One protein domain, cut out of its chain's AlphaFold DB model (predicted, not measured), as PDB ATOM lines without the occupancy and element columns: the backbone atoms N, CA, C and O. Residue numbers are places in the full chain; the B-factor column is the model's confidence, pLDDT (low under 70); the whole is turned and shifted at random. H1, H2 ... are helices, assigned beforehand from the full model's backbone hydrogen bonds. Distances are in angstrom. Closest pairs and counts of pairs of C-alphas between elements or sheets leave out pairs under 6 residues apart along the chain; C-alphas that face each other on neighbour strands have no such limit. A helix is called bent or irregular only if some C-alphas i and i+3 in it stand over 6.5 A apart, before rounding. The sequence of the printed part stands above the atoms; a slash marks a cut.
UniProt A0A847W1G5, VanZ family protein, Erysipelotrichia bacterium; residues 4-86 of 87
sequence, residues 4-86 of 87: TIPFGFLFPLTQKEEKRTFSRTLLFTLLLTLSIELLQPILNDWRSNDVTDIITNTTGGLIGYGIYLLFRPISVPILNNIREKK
ATOM      1  N   THR A   4     101.370 154.679 200.915       84.94
ATOM      2  CA  THR A   4     101.799 156.019 200.483       84.94
ATOM      3  C   THR A   4     103.167 156.040 199.807       84.94
ATOM      4  O   THR A   4     103.482 157.019 199.132       84.94
ATOM      5  N   ILE A   5     103.955 154.964 199.904       85.56
ATOM      6  CA  ILE A   5     105.257 154.851 199.226       85.56
ATOM      7  C   ILE A   5     105.090 154.843 197.691       85.56
ATOM      8  O   ILE A   5     105.704 155.688 197.034       85.56
ATOM      9  N   PRO A   6     104.232 153.993 197.082       84.69
ATOM     10  CA  PRO A   6     103.965 154.048 195.646       84.69
ATOM     11  C   PRO A   6     103.408 155.403 195.217       84.69
ATOM     12  O   PRO A   6     103.794 155.924 194.174       84.69
ATOM     13  N   PHE A   7     102.540 156.008 196.032       86.12
ATOM     14  CA  PHE A   7     101.972 157.320 195.735       86.12
ATOM     15  C   PHE A   7     103.050 158.416 195.699       86.12
ATOM     16  O   PHE A   7     103.117 159.165 194.729       86.12
ATOM     17  N   GLY A   8     103.945 158.466 196.692       84.75
ATOM     18  CA  GLY A   8     105.060 159.420 196.733       84.75
ATOM     19  C   GLY A   8     106.043 159.273 195.564       84.75
ATOM     20  O   GLY A   8     106.648 160.258 195.146       84.75
ATOM     21  N   PHE A   9     106.161 158.068 194.998       87.88
ATOM     22  CA  PHE A   9     106.964 157.803 193.802       87.88
ATOM     23  C   PHE A   9     106.251 158.193 192.497       87.88
ATOM     24  O   PHE A   9     106.840 158.822 191.617       87.88
ATOM     25  N   LEU A  10     104.980 157.810 192.355       85.88
ATOM     26  CA  LEU A  10     104.213 157.973 191.117       85.88
ATOM     27  C   LEU A  10     103.693 159.399 190.931       85.88
ATOM     28  O   LEU A  10     103.644 159.895 189.806       85.88
ATOM     29  N   PHE A  11     103.320 160.081 192.013       86.25
ATOM     30  CA  PHE A  11     102.712 161.406 191.945       86.25
ATOM     31  C   PHE A  11     103.588 162.448 191.217       86.25
ATOM     32  O   PHE A  11     103.073 163.099 190.302       86.25
ATOM     33  N   PRO A  12     104.906 162.570 191.485       83.31
ATOM     34  CA  PRO A  12     105.789 163.439 190.708       83.31
ATOM     35  C   PRO A  12     105.799 163.097 189.215       83.31
ATOM     36  O   PRO A  12     105.822 164.001 188.383       83.31
ATOM     37  N   LEU A  13     105.745 161.811 188.850       83.19
ATOM     38  CA  LEU A  13     105.805 161.368 187.452       83.19
ATOM     39  C   LEU A  13     104.595 161.836 186.636       83.19
ATOM     40  O   LEU A  13     104.743 162.124 185.449       83.19
ATOM     41  N   THR A  14     103.431 161.988 187.277       82.38
ATOM     42  CA  THR A  14     102.213 162.513 186.632       82.38
ATOM     43  C   THR A  14     102.276 164.015 186.338       82.38
ATOM     44  O   THR A  14     101.528 164.524 185.503       82.38
ATOM     45  N   GLN A  15     103.175 164.747 186.999       80.69
ATOM     46  CA  GLN A  15     103.325 166.186 186.817       80.69
ATOM     47  C   GLN A  15     104.308 166.501 185.684       80.69
ATOM     48  O   GLN A  15     105.310 165.806 185.485       80.69
ATOM     49  N   LYS A  16     104.055 167.608 184.972       74.00
ATOM     50  CA  LYS A  16     105.049 168.220 184.074       74.00
ATOM     51  C   LYS A  16     106.296 168.590 184.880       74.00
ATOM     52  O   LYS A  16     106.151 169.029 186.018       74.00
ATOM     53  N   GLU A  17     107.483 168.449 184.292       71.56
ATOM     54  CA  GLU A  17     108.770 168.686 184.970       71.56
ATOM     55  C   GLU A  17     108.819 169.988 185.775       71.56
ATOM     56  O   GLU A  17     109.146 169.978 186.956       71.56
ATOM     57  N   GLU A  18     108.382 171.080 185.158       71.25
ATOM     58  CA  GLU A  18     108.293 172.442 185.708       71.25
ATOM     59  C   GLU A  18     107.452 172.540 186.995       71.25
ATOM     60  O   GLU A  18     107.591 173.475 187.778       71.25
ATOM     61  N   LYS A  19     106.558 171.574 187.229       73.19
ATOM     62  CA  LYS A  19     105.639 171.532 188.370       73.19
ATOM     63  C   LYS A  19     106.029 170.500 189.431       73.19
ATOM     64  O   LYS A  19     105.371 170.493 190.475       73.19
ATOM     65  N   ARG A  20     107.056 169.672 189.179       78.75
ATOM     66  CA  ARG A  20     107.527 168.608 190.078       78.75
ATOM     67  C   ARG A  20     108.280 169.202 191.258       78.75
ATOM     68  O   ARG A  20     109.485 169.422 191.192       78.75
ATOM     69  N   THR A  21     107.568 169.439 192.355       81.50
ATOM     70  CA  THR A  21     108.171 169.916 193.602       81.50
ATOM     71  C   THR A  21     107.965 168.925 194.738       81.50
ATOM     72  O   THR A  21     106.915 168.287 194.870       81.50
ATOM     73  N   PHE A  22     108.982 168.827 195.594       79.12
ATOM     74  CA  PHE A  22     108.934 168.021 196.810       79.12
ATOM     75  C   PHE A  22     107.752 168.422 197.696       79.12
ATOM     76  O   PHE A  22     106.945 167.575 198.069       79.12
ATOM     77  N   SER A  23     107.585 169.727 197.935       82.56
ATOM     78  CA  SER A  23     106.514 170.257 198.779       82.56
ATOM     79  C   SER A  23     105.126 169.888 198.265       82.56
ATOM     80  O   SER A  23     104.241 169.609 199.065       82.56
ATOM     81  N   ARG A  24     104.921 169.820 196.940       84.69
ATOM     82  CA  ARG A  24     103.652 169.338 196.380       84.69
ATOM     83  C   ARG A  24     103.433 167.868 196.667       84.69
ATOM     84  O   ARG A  24     102.343 167.501 197.076       84.69
ATOM     85  N   THR A  25     104.442 167.032 196.461       85.88
ATOM     86  CA  THR A  25     104.300 165.592 196.716       85.88
ATOM     87  C   THR A  25     104.012 165.319 198.186       85.88
ATOM     88  O   THR A  25     103.128 164.523 198.501       85.88
ATOM     89  N   LEU A  26     104.681 166.044 199.082       84.88
ATOM     90  CA  LEU A  26     104.436 165.965 200.517       84.88
ATOM     91  C   LEU A  26     103.033 166.460 200.888       84.88
ATOM     92  O   LEU A  26     102.321 165.762 201.600       84.88
ATOM     93  N   LEU A  27     102.601 167.610 200.355       87.38
ATOM     94  CA  LEU A  27     101.257 168.153 200.580       87.38
ATOM     95  C   LEU A  27     100.173 167.181 200.103       87.38
ATOM     96  O   LEU A  27      99.225 166.919 200.829       87.38
ATOM     97  N   PHE A  28     100.307 166.625 198.898       86.12
ATOM     98  CA  PHE A  28      99.331 165.675 198.365       86.12
ATOM     99  C   PHE A  28      99.349 164.342 199.108       86.12
ATOM    100  O   PHE A  28      98.289 163.758 199.298       86.12
ATOM    101  N   THR A  29     100.516 163.882 199.571       87.06
ATOM    102  CA  THR A  29     100.593 162.721 200.468       87.06
ATOM    103  C   THR A  29      99.832 163.017 201.756       87.06
ATOM    104  O   THR A  29      98.981 162.225 202.137       87.06
ATOM    105  N   LEU A  30     100.071 164.177 202.373       85.25
ATOM    106  CA  LEU A  30      99.393 164.595 203.599       85.25
ATOM    107  C   LEU A  30      97.874 164.704 203.398       85.25
ATOM    108  O   LEU A  30      97.108 164.191 204.206       85.25
ATOM    109  N   LEU A  31      97.427 165.322 202.300       86.12
ATOM    110  CA  LEU A  31      96.009 165.437 201.949       86.12
ATOM    111  C   LEU A  31      95.369 164.070 201.713       86.12
ATOM    112  O   LEU A  31      94.258 163.837 202.179       86.12
ATOM    113  N   LEU A  32      96.057 163.164 201.016       84.88
ATOM    114  CA  LEU A  32      95.589 161.798 200.793       84.88
ATOM    115  C   LEU A  32      95.439 161.054 202.122       84.88
ATOM    116  O   LEU A  32      94.410 160.431 202.357       84.88
ATOM    117  N   THR A  33      96.417 161.174 203.017       83.88
ATOM    118  CA  THR A  33      96.353 160.546 204.341       83.88
ATOM    119  C   THR A  33      95.253 161.132 205.199       83.88
ATOM    120  O   THR A  33      94.491 160.374 205.777       83.88
ATOM    121  N   LEU A  34      95.095 162.457 205.198       82.25
ATOM    122  CA  LEU A  34      94.027 163.140 205.921       82.25
ATOM    123  C   LEU A  34      92.648 162.748 205.371       82.25
ATOM    124  O   LEU A  34      91.706 162.566 206.127       82.25
ATOM    125  N   SER A  35      92.531 162.577 204.052       84.50
ATOM    126  CA  SER A  35      91.286 162.142 203.410       84.50
ATOM    127  C   SER A  35      90.915 160.717 203.819       84.50
ATOM    128  O   SER A  35      89.757 160.456 204.124       84.50
ATOM    129  N   ILE A  36      91.887 159.802 203.867       80.81
ATOM    130  CA  ILE A  36      91.673 158.434 204.362       80.81
ATOM    131  C   ILE A  36      91.275 158.474 205.841       80.81
ATOM    132  O   ILE A  36      90.301 157.824 206.220       80.81
ATOM    133  N   GLU A  37      91.960 159.304 206.631       80.88
ATOM    134  CA  GLU A  37      91.701 159.477 208.059       80.88
ATOM    135  C   GLU A  37      90.271 159.971 208.338       80.88
ATOM    136  O   GLU A  37      89.646 159.565 209.312       80.88
ATOM    137  N   LEU A  38      89.743 160.846 207.477       79.62
ATOM    138  CA  LEU A  38      88.388 161.396 207.578       79.62
ATOM    139  C   LEU A  38      87.310 160.427 207.074       79.62
ATOM    140  O   LEU A  38      86.180 160.464 207.557       79.62
ATOM    141  N   LEU A  39      87.639 159.563 206.110       78.81
ATOM    142  CA  LEU A  39      86.707 158.575 205.552       78.81
ATOM    143  C   LEU A  39      86.597 157.313 206.417       78.81
ATOM    144  O   LEU A  39      85.536 156.696 206.470       78.81
ATOM    145  N   GLN A  40      87.668 156.927 207.109       76.56
ATOM    146  CA  GLN A  40      87.710 155.735 207.963       76.56
ATOM    147  C   GLN A  40      86.619 155.702 209.057       76.56
ATOM    148  O   GLN A  40      85.963 154.665 209.158       76.56
ATOM    149  N   PRO A  41      86.346 156.782 209.819       75.25
ATOM    150  CA  PRO A  41      85.278 156.812 210.823       75.25
ATOM    151  C   PRO A  41      83.871 156.685 210.233       75.25
ATOM    152  O   PRO A  41      82.971 156.193 210.904       75.25
ATOM    153  N   ILE A  42      83.682 157.134 208.986       77.31
ATOM    154  CA  ILE A  42      82.401 157.079 208.266       77.31
ATOM    155  C   ILE A  42      82.125 155.654 207.760       77.31
ATOM    156  O   ILE A  42      80.973 155.245 207.664       77.31
ATOM    157  N   LEU A  43      83.179 154.905 207.420       73.81
ATOM    158  CA  LEU A  43      83.079 153.565 206.836       73.81
ATOM    159  C   LEU A  43      83.191 152.431 207.866       73.81
ATOM    160  O   LEU A  43      82.665 151.351 207.620       73.81
ATOM    161  N   ASN A  44      83.884 152.653 208.985       68.25
ATOM    162  CA  ASN A  44      84.149 151.644 210.011       68.25
ATOM    163  C   ASN A  44      83.827 152.213 211.400       68.25
ATOM    164  O   ASN A  44      84.723 152.722 212.078       68.25
ATOM    165  N   ASP A  45      82.548 152.129 211.779       58.75
ATOM    166  CA  ASP A  45      81.952 152.523 213.064       58.75
ATOM    167  C   ASP A  45      82.961 152.724 214.214       58.75
ATOM    168  O   ASP A  45      83.295 151.805 214.962       58.75
ATOM    169  N   TRP A  46      83.404 153.976 214.381       55.81
ATOM    170  CA  TRP A  46      84.085 154.487 215.577       55.81
ATOM    171  C   TRP A  46      85.465 153.906 215.899       55.81
ATOM    172  O   TRP A  46      85.948 154.061 217.027       55.81
ATOM    173  N   ARG A  47      86.171 153.300 214.938       59.94
ATOM    174  CA  ARG A  47      87.589 153.010 215.181       59.94
ATOM    175  C   ARG A  47      88.365 154.326 215.193       59.94
ATOM    176  O   ARG A  47      88.503 154.980 214.162       59.94
ATOM    177  N   SER A  48      88.830 154.718 216.381       57.28
ATOM    178  CA  SER A  48      89.675 155.895 216.553       57.28
ATOM    179  C   SER A  48      90.917 155.726 215.692       57.28
ATOM    180  O   SER A  48      91.587 154.694 215.723       57.28
ATOM    181  N   ASN A  49      91.149 156.732 214.874       59.06
ATOM    182  CA  ASN A  49      92.236 156.767 213.930       59.06
ATOM    183  C   ASN A  49      93.458 157.338 214.658       59.06
ATOM    184  O   ASN A  49      93.385 158.413 215.263       59.06
ATOM    185  N   ASP A  50      94.522 156.542 214.730       67.06
ATOM    186  CA  ASP A  50      95.713 156.888 215.494       67.06
ATOM    187  C   ASP A  50      96.534 157.904 214.701       67.06
ATOM    188  O   ASP A  50      96.970 157.631 213.589       67.06
ATOM    189  N   VAL A  51      96.860 159.048 215.310       70.94
ATOM    190  CA  VAL A  51      97.740 160.086 214.726       70.94
ATOM    191  C   VAL A  51      99.073 159.506 214.210       70.94
ATOM    192  O   VAL A  51      99.690 160.036 213.280       70.94
ATOM    193  N   THR A  52      99.511 158.381 214.775       74.69
ATOM    194  CA  THR A  52     100.660 157.597 214.313       74.69
ATOM    195  C   THR A  52     100.519 157.132 212.859       74.69
ATOM    196  O   THR A  52     101.519 157.096 212.137       74.69
ATOM    197  N   ASP A  53      99.311 156.839 212.377       77.00
ATOM    198  CA  ASP A  53      99.054 156.450 210.990       77.00
ATOM    199  C   ASP A  53      99.288 157.618 210.027       77.00
ATOM    200  O   ASP A  53      99.935 157.431 208.992       77.00
ATOM    201  N   ILE A  54      98.884 158.842 210.386       78.62
ATOM    202  CA  ILE A  54      99.185 160.056 209.606       78.62
ATOM    203  C   ILE A  54     100.697 160.269 209.506       78.62
ATOM    204  O   ILE A  54     101.224 160.488 208.410       78.62
ATOM    205  N   ILE A  55     101.414 160.175 210.633       79.88
ATOM    206  CA  ILE A  55     102.875 160.350 210.675       79.88
ATOM    207  C   ILE A  55     103.537 159.304 209.782       79.88
ATOM    208  O   ILE A  55     104.309 159.636 208.883       79.88
ATOM    209  N   THR A  56     103.184 158.036 209.969       83.06
ATOM    210  CA  THR A  56     103.856 156.942 209.273       83.06
ATOM    211  C   THR A  56     103.483 156.896 207.787       83.06
ATOM    212  O   THR A  56     104.301 156.522 206.943       83.06
ATOM    213  N   ASN A  57     102.279 157.334 207.415       84.94
ATOM    214  CA  ASN A  57     101.911 157.517 206.017       84.94
ATOM    215  C   ASN A  57     102.613 158.729 205.373       84.94
ATOM    216  O   ASN A  57     103.014 158.646 204.210       84.94
ATOM    217  N   THR A  58     102.835 159.817 206.113       83.44
ATOM    218  CA  THR A  58     103.642 160.955 205.645       83.44
ATOM    219  C   THR A  58     105.090 160.521 205.400       83.44
ATOM    220  O   THR A  58     105.652 160.801 204.339       83.44
ATOM    221  N   THR A  59     105.672 159.740 206.316       86.06
ATOM    222  CA  THR A  59     107.000 159.129 206.152       86.06
ATOM    223  C   THR A  59     107.058 158.194 204.944       86.06
ATOM    224  O   THR A  59     108.031 158.220 204.195       86.06
ATOM    225  N   GLY A  60     105.999 157.422 204.685       86.69
ATOM    226  CA  GLY A  60     105.893 156.607 203.473       86.69
ATOM    227  C   GLY A  60     105.973 157.441 202.187       86.69
ATOM    228  O   GLY A  60     106.728 157.095 201.280       86.69
ATOM    229  N   GLY A  61     105.287 158.587 202.119       87.75
ATOM    230  CA  GLY A  61     105.394 159.489 200.964       87.75
ATOM    231  C   GLY A  61     106.777 160.126 200.811       87.75
ATOM    232  O   GLY A  61     107.260 160.256 199.687       87.75
ATOM    233  N   LEU A  62     107.452 160.454 201.922       88.06
ATOM    234  CA  LEU A  62     108.847 160.920 201.911       88.06
ATOM    235  C   LEU A  62     109.791 159.867 201.324       88.06
ATOM    236  O   LEU A  62     110.601 160.186 200.454       88.06
ATOM    237  N   ILE A  63     109.655 158.611 201.757       90.31
ATOM    238  CA  ILE A  63     110.439 157.485 201.236       90.31
ATOM    239  C   ILE A  63     110.155 157.289 199.742       90.31
ATOM    240  O   ILE A  63     111.089 157.200 198.947       90.31
ATOM    241  N   GLY A  64     108.881 157.290 199.336       89.06
ATOM    242  CA  GLY A  64     108.476 157.179 197.933       89.06
ATOM    243  C   GLY A  64     109.063 158.279 197.049       89.06
ATOM    244  O   GLY A  64     109.579 158.001 195.965       89.06
ATOM    245  N   TYR A  65     109.064 159.524 197.532       88.25
ATOM    246  CA  TYR A  65     109.689 160.637 196.822       88.25
ATOM    247  C   TYR A  65     111.216 160.507 196.763       88.25
ATOM    248  O   TYR A  65     111.820 160.801 195.732       88.25
ATOM    249  N   GLY A  66     111.853 160.030 197.837       88.88
ATOM    250  CA  GLY A  66     113.284 159.723 197.853       88.88
ATOM    251  C   GLY A  66     113.659 158.689 196.790       88.88
ATOM    252  O   GLY A  66     114.602 158.899 196.029       88.88
ATOM    253  N   ILE A  67     112.859 157.627 196.655       88.75
ATOM    254  CA  ILE A  67     113.003 156.649 195.570       88.75
ATOM    255  C   ILE A  67     112.819 157.344 194.214       88.75
ATOM    256  O   ILE A  67     113.643 157.166 193.322       88.75
ATOM    257  N   TYR A  68     111.807 158.202 194.050       87.44
ATOM    258  CA  TYR A  68     111.624 158.958 192.807       87.44
ATOM    259  C   TYR A  68     112.864 159.786 192.443       87.44
ATOM    260  O   TYR A  68     113.253 159.789 191.279       87.44
ATOM    261  N   LEU A  69     113.527 160.436 193.404       85.62
ATOM    262  CA  LEU A  69     114.749 161.200 193.138       85.62
ATOM    263  C   LEU A  69     115.883 160.327 192.586       85.62
ATOM    264  O   LEU A  69     116.578 160.766 191.671       85.62
ATOM    265  N   LEU A  70     116.030 159.093 193.077       88.31
ATOM    266  CA  LEU A  70     117.016 158.136 192.560       88.31
ATOM    267  C   LEU A  70     116.714 157.732 191.108       88.31
ATOM    268  O   LEU A  70     117.625 157.615 190.292       88.31
ATOM    269  N   PHE A  71     115.433 157.570 190.766       85.44
ATOM    270  CA  PHE A  71     114.991 157.194 189.417       85.44
ATOM    271  C   PHE A  71     114.740 158.386 188.488       85.44
ATOM    272  O   PHE A  71     114.534 158.199 187.285       85.44
ATOM    273  N   ARG A  72     114.757 159.622 188.996       83.25
ATOM    274  CA  ARG A  72     114.560 160.858 188.228       83.25
ATOM    275  C   ARG A  72     115.443 160.947 186.977       83.25
ATOM    276  O   ARG A  72     114.869 161.218 185.923       83.25
ATOM    277  N   PRO A  73     116.774 160.715 187.025       82.00
ATOM    278  CA  PRO A  73     117.621 160.849 185.835       82.00
ATOM    279  C   PRO A  73     117.252 159.875 184.709       82.00
ATOM    280  O   PRO A  73     117.538 160.160 183.554       82.00
ATOM    281  N   ILE A  74     116.590 158.760 185.026       84.06
ATOM    282  CA  ILE A  74     116.163 157.748 184.050       84.06
ATOM    283  C   ILE A  74     114.727 158.023 183.585       84.06
ATOM    284  O   ILE A  74     114.429 158.039 182.394       84.06
ATOM    285  N   SER A  75     113.820 158.263 184.532       80.81
ATOM    286  CA  SER A  75     112.385 158.415 184.272       80.81
ATOM    287  C   SER A  75     112.042 159.701 183.519       80.81
ATOM    288  O   SER A  75     111.143 159.690 182.680       80.81
ATOM    289  N   VAL A  76     112.757 160.799 183.781       80.19
ATOM    290  CA  VAL A  76     112.511 162.098 183.141       80.19
ATOM    291  C   VAL A  76     112.768 162.064 181.622       80.19
ATOM    292  O   VAL A  76     111.833 162.366 180.877       80.19
ATOM    293  N   PRO A  77     113.951 161.638 181.125       82.69
ATOM    294  CA  PRO A  77     114.198 161.548 179.685       82.69
ATOM    295  C   PRO A  77     113.219 160.622 178.963       82.69
ATOM    296  O   PRO A  77     112.756 160.944 177.871       82.69
ATOM    297  N   ILE A  78     112.873 159.482 179.569       82.19
ATOM    298  CA  ILE A  78     111.932 158.518 178.984       82.19
ATOM    299  C   ILE A  78     110.544 159.152 178.828       82.19
ATOM    300  O   ILE A  78     109.943 159.068 177.757       82.19
ATOM    301  N   LEU A  79     110.047 159.824 179.871       80.50
ATOM    302  CA  LEU A  79     108.747 160.500 179.841       80.50
ATOM    303  C   LEU A  79     108.691 161.609 178.786       80.50
ATOM    304  O   LEU A  79     107.672 161.738 178.105       80.50
ATOM    305  N   ASN A  80     109.772 162.370 178.614       81.19
ATOM    306  CA  ASN A  80     109.833 163.416 177.593       81.19
ATOM    307  C   ASN A  80     109.822 162.829 176.178       81.19
ATOM    308  O   ASN A  80     109.003 163.250 175.369       81.19
ATOM    309  N   ASN A  81     110.617 161.785 175.916       82.50
ATOM    310  CA  ASN A  81     110.625 161.093 174.622       82.50
ATOM    311  C   ASN A  81     109.245 160.518 174.249       82.50
ATOM    312  O   ASN A  81     108.819 160.600 173.099       82.50
ATOM    313  N   ILE A  82     108.521 159.938 175.215       81.31
ATOM    314  CA  ILE A  82     107.161 159.418 174.983       81.31
ATOM    315  C   ILE A  82     106.185 160.557 174.668       81.31
ATOM    316  O   ILE A  82     105.319 160.414 173.807       81.31
ATOM    317  N   ARG A  83     106.306 161.685 175.372       75.69
ATOM    318  CA  ARG A  83     105.414 162.833 175.202       75.69
ATOM    319  C   ARG A  83     105.652 163.561 173.879       75.69
ATOM    320  O   ARG A  83     104.679 164.008 173.284       75.69
ATOM    321  N   GLU A  84     106.895 163.634 173.412       76.88
ATOM    322  CA  GLU A  84     107.238 164.184 172.094       76.88
ATOM    323  C   GLU A  84     106.711 163.317 170.949       76.88
ATOM    324  O   GLU A  84     106.188 163.861 169.991       76.88
ATOM    325  N   LYS A  85     106.732 161.982 171.070       73.62
ATOM    326  CA  LYS A  85     106.145 161.079 170.058       73.62
ATOM    327  C   LYS A  85     104.619 161.154 169.931       73.62
ATOM    328  O   LYS A  85     104.068 160.572 169.000       73.62
ATOM    329  N   LYS A  86     103.932 161.755 170.906       64.62
ATOM    330  CA  LYS A  86     102.462 161.829 170.954       64.62
ATOM    331  C   LYS A  86     101.911 163.154 170.402       64.62
ATOM    332  O   LYS A  86     100.703 163.238 170.197       64.62
TER     333      LYS A  86
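Overview. This is residues 4 to 86 of the 87 residues of the protein "VanZ family protein" of Erysipelotrichia bacterium (UniProt A0A847W1G5). A loose helical hairpin, H2 and the long arm H3a, makes most of the length, and the short helix H1 packs on both, close to H3a and on H2 with only a part of H2. Past H3a the chain turns sharply into a second arm, H3b, a hook at one end of the model whose residues 81 to 84 stick out together with 85 and 86; at the other end residues 42 to 47 stick out. The printed part has 83 residues with three named helices, in the order H1, H2, H3, and no named strand; the class is all helix. The whole is loose, with a radius of gyration of the C-alphas of 15.5 A, and it spans 51 by 24 by 17 A, a rod in outline.

Arrangement. Look first at the longest helix, H3, residues 51 to 84, which by its hydrogen bonds was assigned as one helix but is bent: C-alphas 70 and 73 are 7.3 A apart. Its arms, H3a at residues 51 to 70 and H3b at residues 73 to 84, stand about perpendicular, at 77 degrees. H2, residues 22 to 43, touches H3a, and their closest C-alphas, those of Thr 29 and Gly 61, are 5.8 A apart. The two run opposite ways as a helical hairpin, at a tilt of 35.4 degrees, only just steep. H1, residues 4 to 14, touches H3a, closest at the C-alphas of Ile 5 and Gly 64, 4.2 A apart, the same way at a steep tilt of 45 degrees. H1 also touches H2, with residues 25 to 29 of H2 alone, closest at the C-alphas of Gly 8 and Thr 25, 6.2 A apart; they run opposite ways at a steep tilt of 52 degrees. The helix packing is mostly crossed, with none of these three pairs at a shallow tilt. H1 and H3b are close but not clearly touching, and H2 and H3b are apart. Every O i to N i+4 pair is within hydrogen-bond range in H3a; in H1 it is 5 of 7, in H2 16 of 18 and in H3b 6 of 8.

Along the chain. Find C-alpha 51 at (97.740, 160.086, 214.726); from there H3a runs 29.4 A to C-alpha 70. H3b, 17.5 A long, ends at C-alpha 84, at (107.238, 164.184, 172.094). H2 is 31.3 A long and neither bent nor irregular, but only just: C-alphas 38 and 41 are 6.4 A apart. H1 starts at C-alpha 4, at (101.799, 156.019, 200.483), and is 15.3 A long; it is only just irregular, with C-alphas 9 and 12 6.54 A apart.

Size, cuts and confidence. The two C-alphas farthest apart are those of Trp 46 and Lys 85, 51.0 A. The printed part has no cut, and both links, H1 to H2 and H2 to H3, are short, with 7 residues each. The mean pLDDT of the printed part is 80.3; look for values under 70 at residues 44 to 50 and residue 86.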